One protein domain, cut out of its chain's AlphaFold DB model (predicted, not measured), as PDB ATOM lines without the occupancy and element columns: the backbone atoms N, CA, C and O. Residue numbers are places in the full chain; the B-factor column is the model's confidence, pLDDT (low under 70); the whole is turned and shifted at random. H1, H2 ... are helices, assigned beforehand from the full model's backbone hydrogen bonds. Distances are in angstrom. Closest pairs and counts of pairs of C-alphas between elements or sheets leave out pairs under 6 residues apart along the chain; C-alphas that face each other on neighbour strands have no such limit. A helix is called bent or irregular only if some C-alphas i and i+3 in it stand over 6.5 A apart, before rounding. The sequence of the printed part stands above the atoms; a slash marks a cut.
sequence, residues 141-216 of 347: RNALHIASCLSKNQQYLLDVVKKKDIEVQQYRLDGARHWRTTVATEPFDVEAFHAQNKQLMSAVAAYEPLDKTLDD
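What this domain is: This is residues 141 to 216 of the 347 residues of the protein "uncharacterized protein LOC111597304" of Drosophila hydei (UniProt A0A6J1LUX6). One long helix, H1, makes the length of this rod, and the rest of the printed part folds back along it: a loop leaves its last residue, the short helix H2 comes near H1 at Leu 158, and H3 slants across to meet the first residues of H1. In the loop, residues 177 to 183 stick out. The printed part has 76 residues and is all helix, with three named helices in the order H1, H2, H3 and no named strand. It is only just extended, close to loose, with a radius of gyration of the C-alphas of 17.5 A and spans of 55 by 22 by 17 A.

How they stand to each other: H1, residues 141 to 173, touches H3, residues 198 to 213, with residues 141 to 151 alone, and H3 does so with residues 204 to 211 alone. Their closest C-alphas, those of Leu 144 and Asp 211, are 5.8 A apart. They run opposite ways at a steep tilt of 53 degrees. H2, residues 190 to 196, is close to H1 but not clearly touching, the closest C-alphas being those of Leu 158 and Val 190 at 7.6 A. H2 and H3 are also close but not clearly touching, with the C-alphas of His 194 and Met 201 closest at 7.3 A; their lines are about perpendicular, at 76 degrees. In H1 and H2 every O i to N i+4 pair is within hydrogen-bond range; in H3 8 of 12 are.

Where its parts are: H1 begins at C-alpha 141, (212.434, 170.080, 151.084), and runs 48.3 A to C-alpha 173, (224.576, 134.166, 181.014). H2 measures 9.9 A. H3 runs 24.6 A to C-alpha 213 at (209.699, 174.868, 159.515) and is irregular, with C-alphas 206 and 209 7.0 A apart.

The domain as a whole: The C-alphas farthest apart, those of Trp 179 and Asp 216, are 55.7 A apart, while those of Arg 141 and Asp 216 are 11.6 A apart. The printed part has no cut. The link from H1 to H2, residues 174 to 189, is long; that from H2 to H3 is tight. Mean pLDDT of the printed part is 86.9; residues 211 to 212 and 214 to 216 are under 70.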
ATOM      1  N   ARG A 141     213.453 170.936 150.461       83.50
ATOM      2  CA  ARG A 141     212.434 170.080 151.084       83.50
ATOM      3  C   ARG A 141     212.767 168.598 150.975       83.50
ATOM      4  O   ARG A 141     212.768 167.893 151.976       83.50
ATOM      5  N   ASN A 142     213.092 168.126 149.774       78.94
ATOM      6  CA  ASN A 142     213.407 166.714 149.565       78.94
ATOM      7  C   ASN A 142     214.693 166.293 150.281       78.94
ATOM      8  O   ASN A 142     214.728 165.233 150.899       78.94
ATOM      9  N   ALA A 143     215.740 167.118 150.207       82.25
ATOM     10  CA  ALA A 143     217.014 166.825 150.856       82.25
ATOM     11  C   ALA A 143     216.863 166.768 152.384       82.25
ATOM     12  O   ALA A 143     217.379 165.849 153.020       82.25
ATOM     13  N   LEU A 144     216.104 167.699 152.960       83.62
ATOM     14  CA  LEU A 144     215.853 167.764 154.399       83.62
ATOM     15  C   LEU A 144     214.934 166.640 154.873       83.62
ATOM     16  O   LEU A 144     215.237 166.005 155.880       83.62
ATOM     17  N   HIS A 145     213.912 166.290 154.090       82.06
ATOM     18  CA  HIS A 145     213.074 165.128 154.373       82.06
ATOM     19  C   HIS A 145     213.885 163.823 154.392       82.06
ATOM     20  O   HIS A 145     213.729 162.994 155.294       82.06
ATOM     21  N   ILE A 146     214.791 163.643 153.423       82.94
ATOM     22  CA  ILE A 146     215.699 162.489 153.384       82.94
ATOM     23  C   ILE A 146     216.631 162.506 154.601       82.94
ATOM     24  O   ILE A 146     216.755 161.486 155.275       82.94
ATOM     25  N   ALA A 147     217.237 163.650 154.928       83.94
ATOM     26  CA  ALA A 147     218.109 163.785 156.095       83.94
ATOM     27  C   ALA A 147     217.377 163.446 157.410       83.94
ATOM     28  O   ALA A 147     217.902 162.701 158.237       83.94
ATOM     29  N   SER A 148     216.137 163.914 157.568       83.88
ATOM     30  CA  SER A 148     215.257 163.604 158.704       83.88
ATOM     31  C   SER A 148     214.955 162.106 158.803       83.88
ATOM     32  O   SER A 148     215.074 161.511 159.879       83.88
ATOM     33  N   CYS A 149     214.629 161.456 157.680       85.06
ATOM     34  CA  CYS A 149     214.421 160.007 157.631       85.06
ATOM     35  C   CYS A 149     215.689 159.227 158.006       85.06
ATOM     36  O   CYS A 149     215.618 158.276 158.784       85.06
ATOM     37  N   LEU A 150     216.851 159.635 157.493       87.69
ATOM     38  CA  LEU A 150     218.130 158.994 157.802       87.69
ATOM     39  C   LEU A 150     218.505 159.145 159.279       87.69
ATOM     40  O   LEU A 150     218.921 158.168 159.895       87.69
ATOM     41  N   SER A 151     218.283 160.321 159.866       86.62
ATOM     42  CA  SER A 151     218.496 160.561 161.299       86.62
ATOM     43  C   SER A 151     217.625 159.640 162.168       86.62
ATOM     44  O   SER A 151     218.116 158.968 163.078       86.62
ATOM     45  N   LYS A 152     216.335 159.499 161.827       88.12
ATOM     46  CA  LYS A 152     215.426 158.551 162.501       88.12
ATOM     47  C   LYS A 152     215.885 157.101 162.342       88.12
ATOM     48  O   LYS A 152     215.853 156.343 163.311       88.12
ATOM     49  N   ASN A 153     216.338 156.718 161.147       90.69
ATOM     50  CA  ASN A 153     216.863 155.378 160.886       90.69
ATOM     51  C   ASN A 153     218.130 155.097 161.694       90.69
ATOM     52  O   ASN A 153     218.270 154.006 162.237       90.69
ATOM     53  N   GLN A 154     219.025 156.076 161.820       90.12
ATOM     54  CA  GLN A 154     220.216 155.957 162.654       90.12
ATOM     55  C   GLN A 154     219.835 155.689 164.112       90.12
ATOM     56  O   GLN A 154     220.337 154.734 164.705       90.12
ATOM     57  N   GLN A 155     218.910 156.471 164.677       89.31
ATOM     58  CA  GLN A 155     218.449 156.260 166.050       89.31
ATOM     59  C   GLN A 155     217.805 154.878 166.232       89.31
ATOM     60  O   GLN A 155     218.094 154.175 167.199       89.31
ATOM     61  N   TYR A 156     216.976 154.461 165.273       94.25
ATOM     62  CA  TYR A 156     216.365 153.134 165.273       94.25
ATOM     63  C   TYR A 156     217.412 152.012 165.256       94.25
ATOM     64  O   TYR A 156     217.311 151.066 166.037       94.25
ATOM     65  N   LEU A 157     218.431 152.113 164.399       95.19
ATOM     66  CA  LEU A 157     219.497 151.115 164.306       95.19
ATOM     67  C   LEU A 157     220.328 151.049 165.589       95.19
ATOM     68  O   LEU A 157     220.624 149.949 166.048       95.19
ATOM     69  N   LEU A 158     220.632 152.191 166.212       93.31
ATOM     70  CA  LEU A 158     221.309 152.226 167.512       93.31
ATOM     71  C   LEU A 158     220.515 151.462 168.582       93.31
ATOM     72  O   LEU A 158     221.084 150.680 169.343       93.31
ATOM     73  N   ASP A 159     219.193 151.631 168.615       94.50
ATOM     74  CA  ASP A 159     218.335 150.903 169.553       94.50
ATOM     75  C   ASP A 159     218.260 149.401 169.242       94.50
ATOM     76  O   ASP A 159     218.177 148.579 170.160       94.50
ATOM     77  N   VAL A 160     218.289 149.020 167.961       96.88
ATOM     78  CA  VAL A 160     218.344 147.611 167.541       96.88
ATOM     79  C   VAL A 160     219.653 146.968 167.989       96.88
ATOM     80  O   VAL A 160     219.614 145.880 168.564       96.88
ATOM     81  N   VAL A 161     220.787 147.638 167.781       96.25
ATOM     82  CA  VAL A 161     222.104 147.130 168.186       96.25
ATOM     83  C   VAL A 161     222.165 146.936 169.702       96.25
ATOM     84  O   VAL A 161     222.486 145.841 170.153       96.25
ATOM     85  N   LYS A 162     221.708 147.915 170.496       93.94
ATOM     86  CA  LYS A 162     221.616 147.774 171.965       93.94
ATOM     87  C   LYS A 162     220.797 146.558 172.397       93.94
ATOM     88  O   LYS A 162     221.180 145.833 173.310       93.94
ATOM     89  N   LYS A 163     219.647 146.327 171.757       95.62
ATOM     90  CA  LYS A 163     218.799 145.162 172.060       95.62
ATOM     91  C   LYS A 163     219.495 143.853 171.704       95.62
ATOM     92  O   LYS A 163     219.355 142.884 172.444       95.62
ATOM     93  N   LYS A 164     220.243 143.833 170.600       96.19
ATOM     94  CA  LYS A 164     221.031 142.671 170.179       96.19
ATOM     95  C   LYS A 164     222.191 142.393 171.130       96.19
ATOM     96  O   LYS A 164     222.415 141.233 171.450       96.19
ATOM     97  N   ASP A 165     222.842 143.417 171.670       95.31
ATOM     98  CA  ASP A 165     223.873 143.226 172.696       95.31
ATOM     99  C   ASP A 165     223.307 142.625 173.986       95.31
ATOM    100  O   ASP A 165     223.906 141.709 174.544       95.31
ATOM    101  N   ILE A 166     222.127 143.073 174.432       94.56
ATOM    102  CA  ILE A 166     221.433 142.475 175.588       94.56
ATOM    103  C   ILE A 166     221.104 141.001 175.315       94.56
ATOM    104  O   ILE A 166     221.310 140.147 176.175       94.56
ATOM    105  N   GLU A 167     220.620 140.689 174.113       95.50
ATOM    106  CA  GLU A 167     220.324 139.319 173.685       95.50
ATOM    107  C   GLU A 167     221.590 138.438 173.682       95.50
ATOM    108  O   GLU A 167     221.584 137.336 174.229       95.50
ATOM    109  N   VAL A 168     222.711 138.938 173.153       93.44
ATOM    110  CA  VAL A 168     224.005 138.232 173.168       93.44
ATOM    111  C   VAL A 168     224.523 138.039 174.593       93.44
ATOM    112  O   VAL A 168     225.040 136.968 174.921       93.44
ATOM    113  N   GLN A 169     224.382 139.044 175.459       91.44
ATOM    114  CA  GLN A 169     224.731 138.925 176.877       91.44
ATOM    115  C   GLN A 169     223.881 137.861 177.574       91.44
ATOM    116  O   GLN A 169     224.431 137.060 178.327       91.44
ATOM    117  N   GLN A 170     222.583 137.794 177.273       95.38
ATOM    118  CA  GLN A 170     221.694 136.768 177.815       95.38
ATOM    119  C   GLN A 170     222.160 135.359 177.431       95.38
ATOM    120  O   GLN A 170     222.312 134.514 178.308       95.38
ATOM    121  N   TYR A 171     222.509 135.122 176.160       95.00
ATOM    122  CA  TYR A 171     223.066 133.831 175.740       95.00
ATOM    123  C   TYR A 171     224.342 133.454 176.507       95.00
ATOM    124  O   TYR A 171     224.531 132.289 176.860       95.00
ATOM    125  N   ARG A 172     225.208 134.431 176.807       90.62
ATOM    126  CA  ARG A 172     226.416 134.198 177.619       90.62
ATOM    127  C   ARG A 172     226.068 133.830 179.065       90.62
ATOM    128  O   ARG A 172     226.713 132.942 179.619       90.62
ATOM    129  N   LEU A 173     225.063 134.479 179.661       93.31
ATOM    130  CA  LEU A 173     224.576 134.166 181.014       93.31
ATOM    131  C   LEU A 173     223.947 132.769 181.093       93.31
ATOM    132  O   LEU A 173     224.163 132.061 182.073       93.31
ATOM    133  N   ASP A 174     223.255 132.347 180.035       95.62
ATOM    134  CA  ASP A 174     222.639 131.017 179.924       95.62
ATOM    135  C   ASP A 174     223.663 129.897 179.636       95.62
ATOM    136  O   ASP A 174     223.306 128.725 179.508       95.62
ATOM    137  N   GLY A 175     224.954 130.237 179.547       92.81
ATOM    138  CA  GLY A 175     226.052 129.289 179.348       92.81
ATOM    139  C   GLY A 175     226.319 128.921 177.888       92.81
ATOM    140  O   GLY A 175     227.156 128.049 177.627       92.81
ATOM    141  N   ALA A 176     225.662 129.580 176.928       90.56
ATOM    142  CA  ALA A 176     225.940 129.372 175.514       90.56
ATOM    143  C   ALA A 176     227.357 129.856 175.168       90.56
ATOM    144  O   ALA A 176     227.817 130.917 175.599       90.56
ATOM    145  N   ARG A 177     228.066 129.066 174.356       87.62
ATOM    146  CA  ARG A 177     229.419 129.375 173.881       87.62
ATOM    147  C   ARG A 177     229.412 129.516 172.368       87.62
ATOM    148  O   ARG A 177     228.721 128.779 171.673       87.62
ATOM    149  N   HIS A 178     230.203 130.456 171.863       88.69
ATOM    150  CA  HIS A 178     230.385 130.610 170.425       88.69
ATOM    151  C   HIS A 178     231.189 129.424 169.889       88.69
ATOM    152  O   HIS A 178     232.254 129.115 170.418       88.69
ATOM    153  N   TRP A 179     230.705 128.786 168.821       87.69
ATOM    154  CA  TRP A 179     231.479 127.769 168.101       87.69
ATOM    155  C   TRP A 179     232.636 128.415 167.330       87.69
ATOM    156  O   TRP A 179     233.765 127.934 167.357       87.69
ATOM    157  N   ARG A 180     232.358 129.532 166.646       91.00
ATOM    158  CA  ARG A 180     233.342 130.312 165.885       91.00
ATOM    159  C   ARG A 180     233.654 131.599 166.641       91.00
ATOM    160  O   ARG A 180     232.786 132.456 166.786       91.00
ATOM    161  N   THR A 181     234.891 131.745 167.100       84.19
ATOM    162  CA  THR A 181     235.361 132.935 167.831       84.19
ATOM    163  C   THR A 181     235.405 134.193 166.966       84.19
ATOM    164  O   THR A 181     235.256 135.286 167.493       84.19
ATOM    165  N   THR A 182     235.518 134.055 165.644       88.69
ATOM    166  CA  THR A 182     235.520 135.178 164.687       88.69
ATOM    167  C   THR A 182     234.177 135.901 164.559       88.69
ATOM    168  O   THR A 182     234.132 136.995 164.013       88.69
ATOM    169  N   VAL A 183     233.084 135.306 165.051       87.75
ATOM    170  CA  VAL A 183     231.732 135.898 165.027       87.75
ATOM    171  C   VAL A 183     231.462 136.733 166.285       87.75
ATOM    172  O   VAL A 183     230.471 137.455 166.352       87.75
ATOM    173  N   ALA A 184     232.330 136.647 167.297       87.50
ATOM    174  CA  ALA A 184     232.162 137.401 168.527       87.50
ATOM    175  C   ALA A 184     232.381 138.899 168.267       87.50
ATOM    176  O   ALA A 184     233.474 139.321 167.896       87.50
ATOM    177  N   THR A 185     231.340 139.693 168.499       91.38
ATOM    178  CA  THR A 185     231.412 141.154 168.473       91.38
ATOM    179  C   THR A 185     231.626 141.708 169.879       91.38
ATOM    180  O   THR A 185     231.183 141.128 170.884       91.38
ATOM    181  N   GLU A 186     232.314 142.843 169.951       90.00
ATOM    182  CA  GLU A 186     232.360 143.657 171.162       90.00
ATOM    183  C   GLU A 186     231.007 144.355 171.376       90.00
ATOM    184  O   GLU A 186     230.310 144.632 170.393       90.00
ATOM    185  N   PRO A 187     230.605 144.620 172.634       91.62
ATOM    186  CA  PRO A 187     229.410 145.406 172.913       91.62
ATOM    187  C   PRO A 187     229.502 146.779 172.252       91.62
ATOM    188  O   PRO A 187     230.553 147.422 172.281       91.62
ATOM    189  N   PHE A 188     228.401 147.243 171.678       93.06
ATOM    190  CA  PHE A 188     228.384 148.509 170.972       93.06
ATOM    191  C   PHE A 188     228.455 149.695 171.940       93.06
ATOM    192  O   PHE A 188     227.540 149.935 172.733       93.06
ATOM    193  N   ASP A 189     229.525 150.482 171.826       92.50
ATOM    194  CA  ASP A 189     229.700 151.721 172.576       92.50
ATOM    195  C   ASP A 189     229.136 152.921 171.800       92.50
ATOM    196  O   ASP A 189     229.695 153.415 170.817       92.50
ATOM    197  N   VAL A 190     227.996 153.406 172.281       88.75
ATOM    198  CA  VAL A 190     227.263 154.540 171.709       88.75
ATOM    199  C   VAL A 190     228.020 155.852 171.906       88.75
ATOM    200  O   VAL A 190     227.960 156.728 171.042       88.75
ATOM    201  N   GLU A 191     228.724 156.007 173.025       89.50
ATOM    202  CA  GLU A 191     229.449 157.235 173.347       89.50
ATOM    203  C   GLU A 191     230.706 157.344 172.490       89.50
ATOM    204  O   GLU A 191     230.934 158.392 171.876       89.50
ATOM    205  N   ALA A 192     231.454 156.246 172.348       91.75
ATOM    206  CA  ALA A 192     232.578 156.177 171.417       91.75
ATOM    207  C   ALA A 192     232.125 156.410 169.967       91.75
ATOM    208  O   ALA A 192     232.748 157.196 169.244       91.75
ATOM    209  N   PHE A 193     230.998 155.814 169.556       91.31
ATOM    210  CA  PHE A 193     230.420 156.041 168.231       91.31
ATOM    211  C   PHE A 193     230.056 157.518 168.004       91.31
ATOM    212  O   PHE A 193     230.391 158.087 166.961       91.31
ATOM    213  N   HIS A 194     229.408 158.175 168.970       90.06
ATOM    214  CA  HIS A 194     229.087 159.601 168.863       90.06
ATOM    215  C   HIS A 194     230.331 160.491 168.894       90.06
ATOM    216  O   HIS A 194     230.369 161.486 168.169       90.06
ATOM    217  N   ALA A 195     231.349 160.143 169.683       91.69
ATOM    218  CA  ALA A 195     232.608 160.878 169.733       91.69
ATOM    219  C   ALA A 195     233.349 160.812 168.389       91.69
ATOM    220  O   ALA A 195     233.777 161.849 167.877       91.69
ATOM    221  N   GLN A 196     233.419 159.626 167.777       93.56
ATOM    222  CA  GLN A 196     234.025 159.429 166.459       93.56
ATOM    223  C   GLN A 196     233.261 160.179 165.355       93.56
ATOM    224  O   GLN A 196     233.869 160.720 164.435       93.56
ATOM    225  N   ASN A 197     231.932 160.269 165.471       90.62
ATOM    226  CA  ASN A 197     231.057 160.882 164.467       90.62
ATOM    227  C   ASN A 197     230.569 162.291 164.850       90.62
ATOM    228  O   ASN A 197     229.585 162.786 164.295       90.62
ATOM    229  N   LYS A 198     231.246 162.973 165.782       88.56
ATOM    230  CA  LYS A 198     230.784 164.238 166.381       88.56
ATOM    231  C   LYS A 198     230.443 165.318 165.351       88.56
ATOM    232  O   LYS A 198     229.418 165.986 165.477       88.56
ATOM    233  N   GLN A 199     231.279 165.478 164.325       87.81
ATOM    234  CA  GLN A 199     231.059 166.466 163.265       87.81
ATOM    235  C   GLN A 199     229.765 166.176 162.492       87.81
ATOM    236  O   GLN A 199     228.953 167.080 162.294       87.81
ATOM    237  N   LEU A 200     229.531 164.912 162.135       84.75
ATOM    238  CA  LEU A 200     228.327 164.484 161.430       84.75
ATOM    239  C   LEU A 200     227.075 164.710 162.287       84.75
ATOM    240  O   LEU A 200     226.104 165.293 161.810       84.75
ATOM    241  N   MET A 201     227.125 164.338 163.570       83.94
ATOM    242  CA  MET A 201     226.007 164.547 164.499       83.94
ATOM    243  C   MET A 201     225.671 166.033 164.667       83.94
ATOM    244  O   MET A 201     224.498 166.401 164.678       83.94
ATOM    245  N   SER A 202     226.690 166.896 164.750       85.44
ATOM    246  CA  SER A 202     226.488 168.346 164.857       85.44
ATOM    247  C   SER A 202     225.856 168.947 163.599       85.44
ATOM    248  O   SER A 202     224.976 169.798 163.704       85.44
ATOM    249  N   ALA A 203     226.246 168.460 162.417       82.44
ATOM    250  CA  ALA A 203     225.666 168.898 161.157       82.44
ATOM    251  C   ALA A 203     224.193 168.478 161.054       82.44
ATOM    252  O   ALA A 203     223.346 169.307 160.738       82.44
ATOM    253  N   VAL A 204     223.863 167.227 161.391       81.12
ATOM    254  CA  VAL A 204     222.472 166.738 161.388       81.12
ATOM    255  C   VAL A 204     221.599 167.536 162.362       81.12
ATOM    256  O   VAL A 204     220.498 167.950 161.996       81.12
ATOM    257  N   ALA A 205     222.103 167.820 163.567       82.00
ATOM    258  CA  ALA A 205     221.386 168.609 164.567       82.00
ATOM    259  C   ALA A 205     221.084 170.045 164.097       82.00
ATOM    260  O   ALA A 205     220.035 170.591 164.434       82.00
ATOM    261  N   ALA A 206     221.959 170.648 163.284       83.62
ATOM    262  CA  ALA A 206     221.735 171.987 162.737       83.62
ATOM    263  C   ALA A 206     220.548 172.052 161.756       83.62
ATOM    264  O   ALA A 206     219.917 173.101 161.630       83.62
ATOM    265  N   TYR A 207     220.221 170.942 161.084       76.69
ATOM    266  CA  TYR A 207     219.153 170.881 160.078       76.69
ATOM    267  C   TYR A 207     217.817 170.345 160.606       76.69
ATOM    268  O   TYR A 207     216.788 170.542 159.959       76.69
ATOM    269  N   GLU A 208     217.792 169.717 161.783       76.19
ATOM    270  CA  GLU A 208     216.558 169.197 162.392       76.19
ATOM    271  C   GLU A 208     215.455 170.265 162.591       76.19
ATOM    272  O   GLU A 208     214.283 169.964 162.340       76.19
ATOM    273  N   PRO A 209     215.766 171.517 162.990       78.88
ATOM    274  CA  PRO A 209     214.752 172.563 163.099       78.88
ATOM    275  C   PRO A 209     214.150 172.942 161.742       78.88
ATOM    276  O   PRO A 209     212.972 173.289 161.676       78.88
ATOM    277  N   LEU A 210     214.936 172.854 160.661       71.69
ATOM    278  CA  LEU A 210     214.509 173.288 159.333       71.69
ATOM    279  C   LEU A 210     213.427 172.372 158.754       71.69
ATOM    280  O   LEU A 210     212.484 172.879 158.151       71.69
ATOM    281  N   ASP A 211     213.523 171.059 158.981       68.12
ATOM    282  CA  ASP A 211     212.512 170.080 158.544       68.12
ATOM    283  C   ASP A 211     211.114 170.463 159.063       68.12
ATOM    284  O   ASP A 211     210.153 170.509 158.303       68.12
ATOM    285  N   LYS A 212     211.028 170.874 160.335       69.75
ATOM    286  CA  LYS A 212     209.771 171.292 160.979       69.75
ATOM    287  C   LYS A 212     209.229 172.603 160.394       69.75
ATOM    288  O   LYS A 212     208.030 172.728 160.194       69.75
ATOM    289  N   THR A 213     210.103 173.559 160.073       70.62
ATOM    290  CA  THR A 213     209.699 174.868 159.515       70.62
ATOM    291  C   THR A 213     209.305 174.834 158.035       70.62
ATOM    292  O   THR A 213     208.624 175.735 157.556       70.62
ATOM    293  N   LEU A 214     209.733 173.818 157.281       65.19
ATOM    294  CA  LEU A 214     209.453 173.705 155.843       65.19
ATOM    295  C   LEU A 214     208.085 173.095 155.535       65.19
ATOM    296  O   LEU A 214     207.659 173.135 154.375       65.19
ATOM    297  N   ASP A 215     207.392 172.562 156.539       62.84
ATOM    298  CA  ASP A 215     206.010 172.101 156.420       62.84
ATOM    299  C   ASP A 215     204.994 173.219 156.713       62.84
ATOM    300  O   ASP A 215     203.903 173.199 156.145       62.84
ATOM    301  N   ASP A 216     205.375 174.254 157.469       58.91
ATOM    302  CA  ASP A 216     204.530 175.424 157.736       58.91
ATOM    303  C   ASP A 216     204.503 176.340 156.511       58.91
ATOM    304  O   ASP A 216     205.504 176.963 156.156       58.91
TER     305      ASP A 216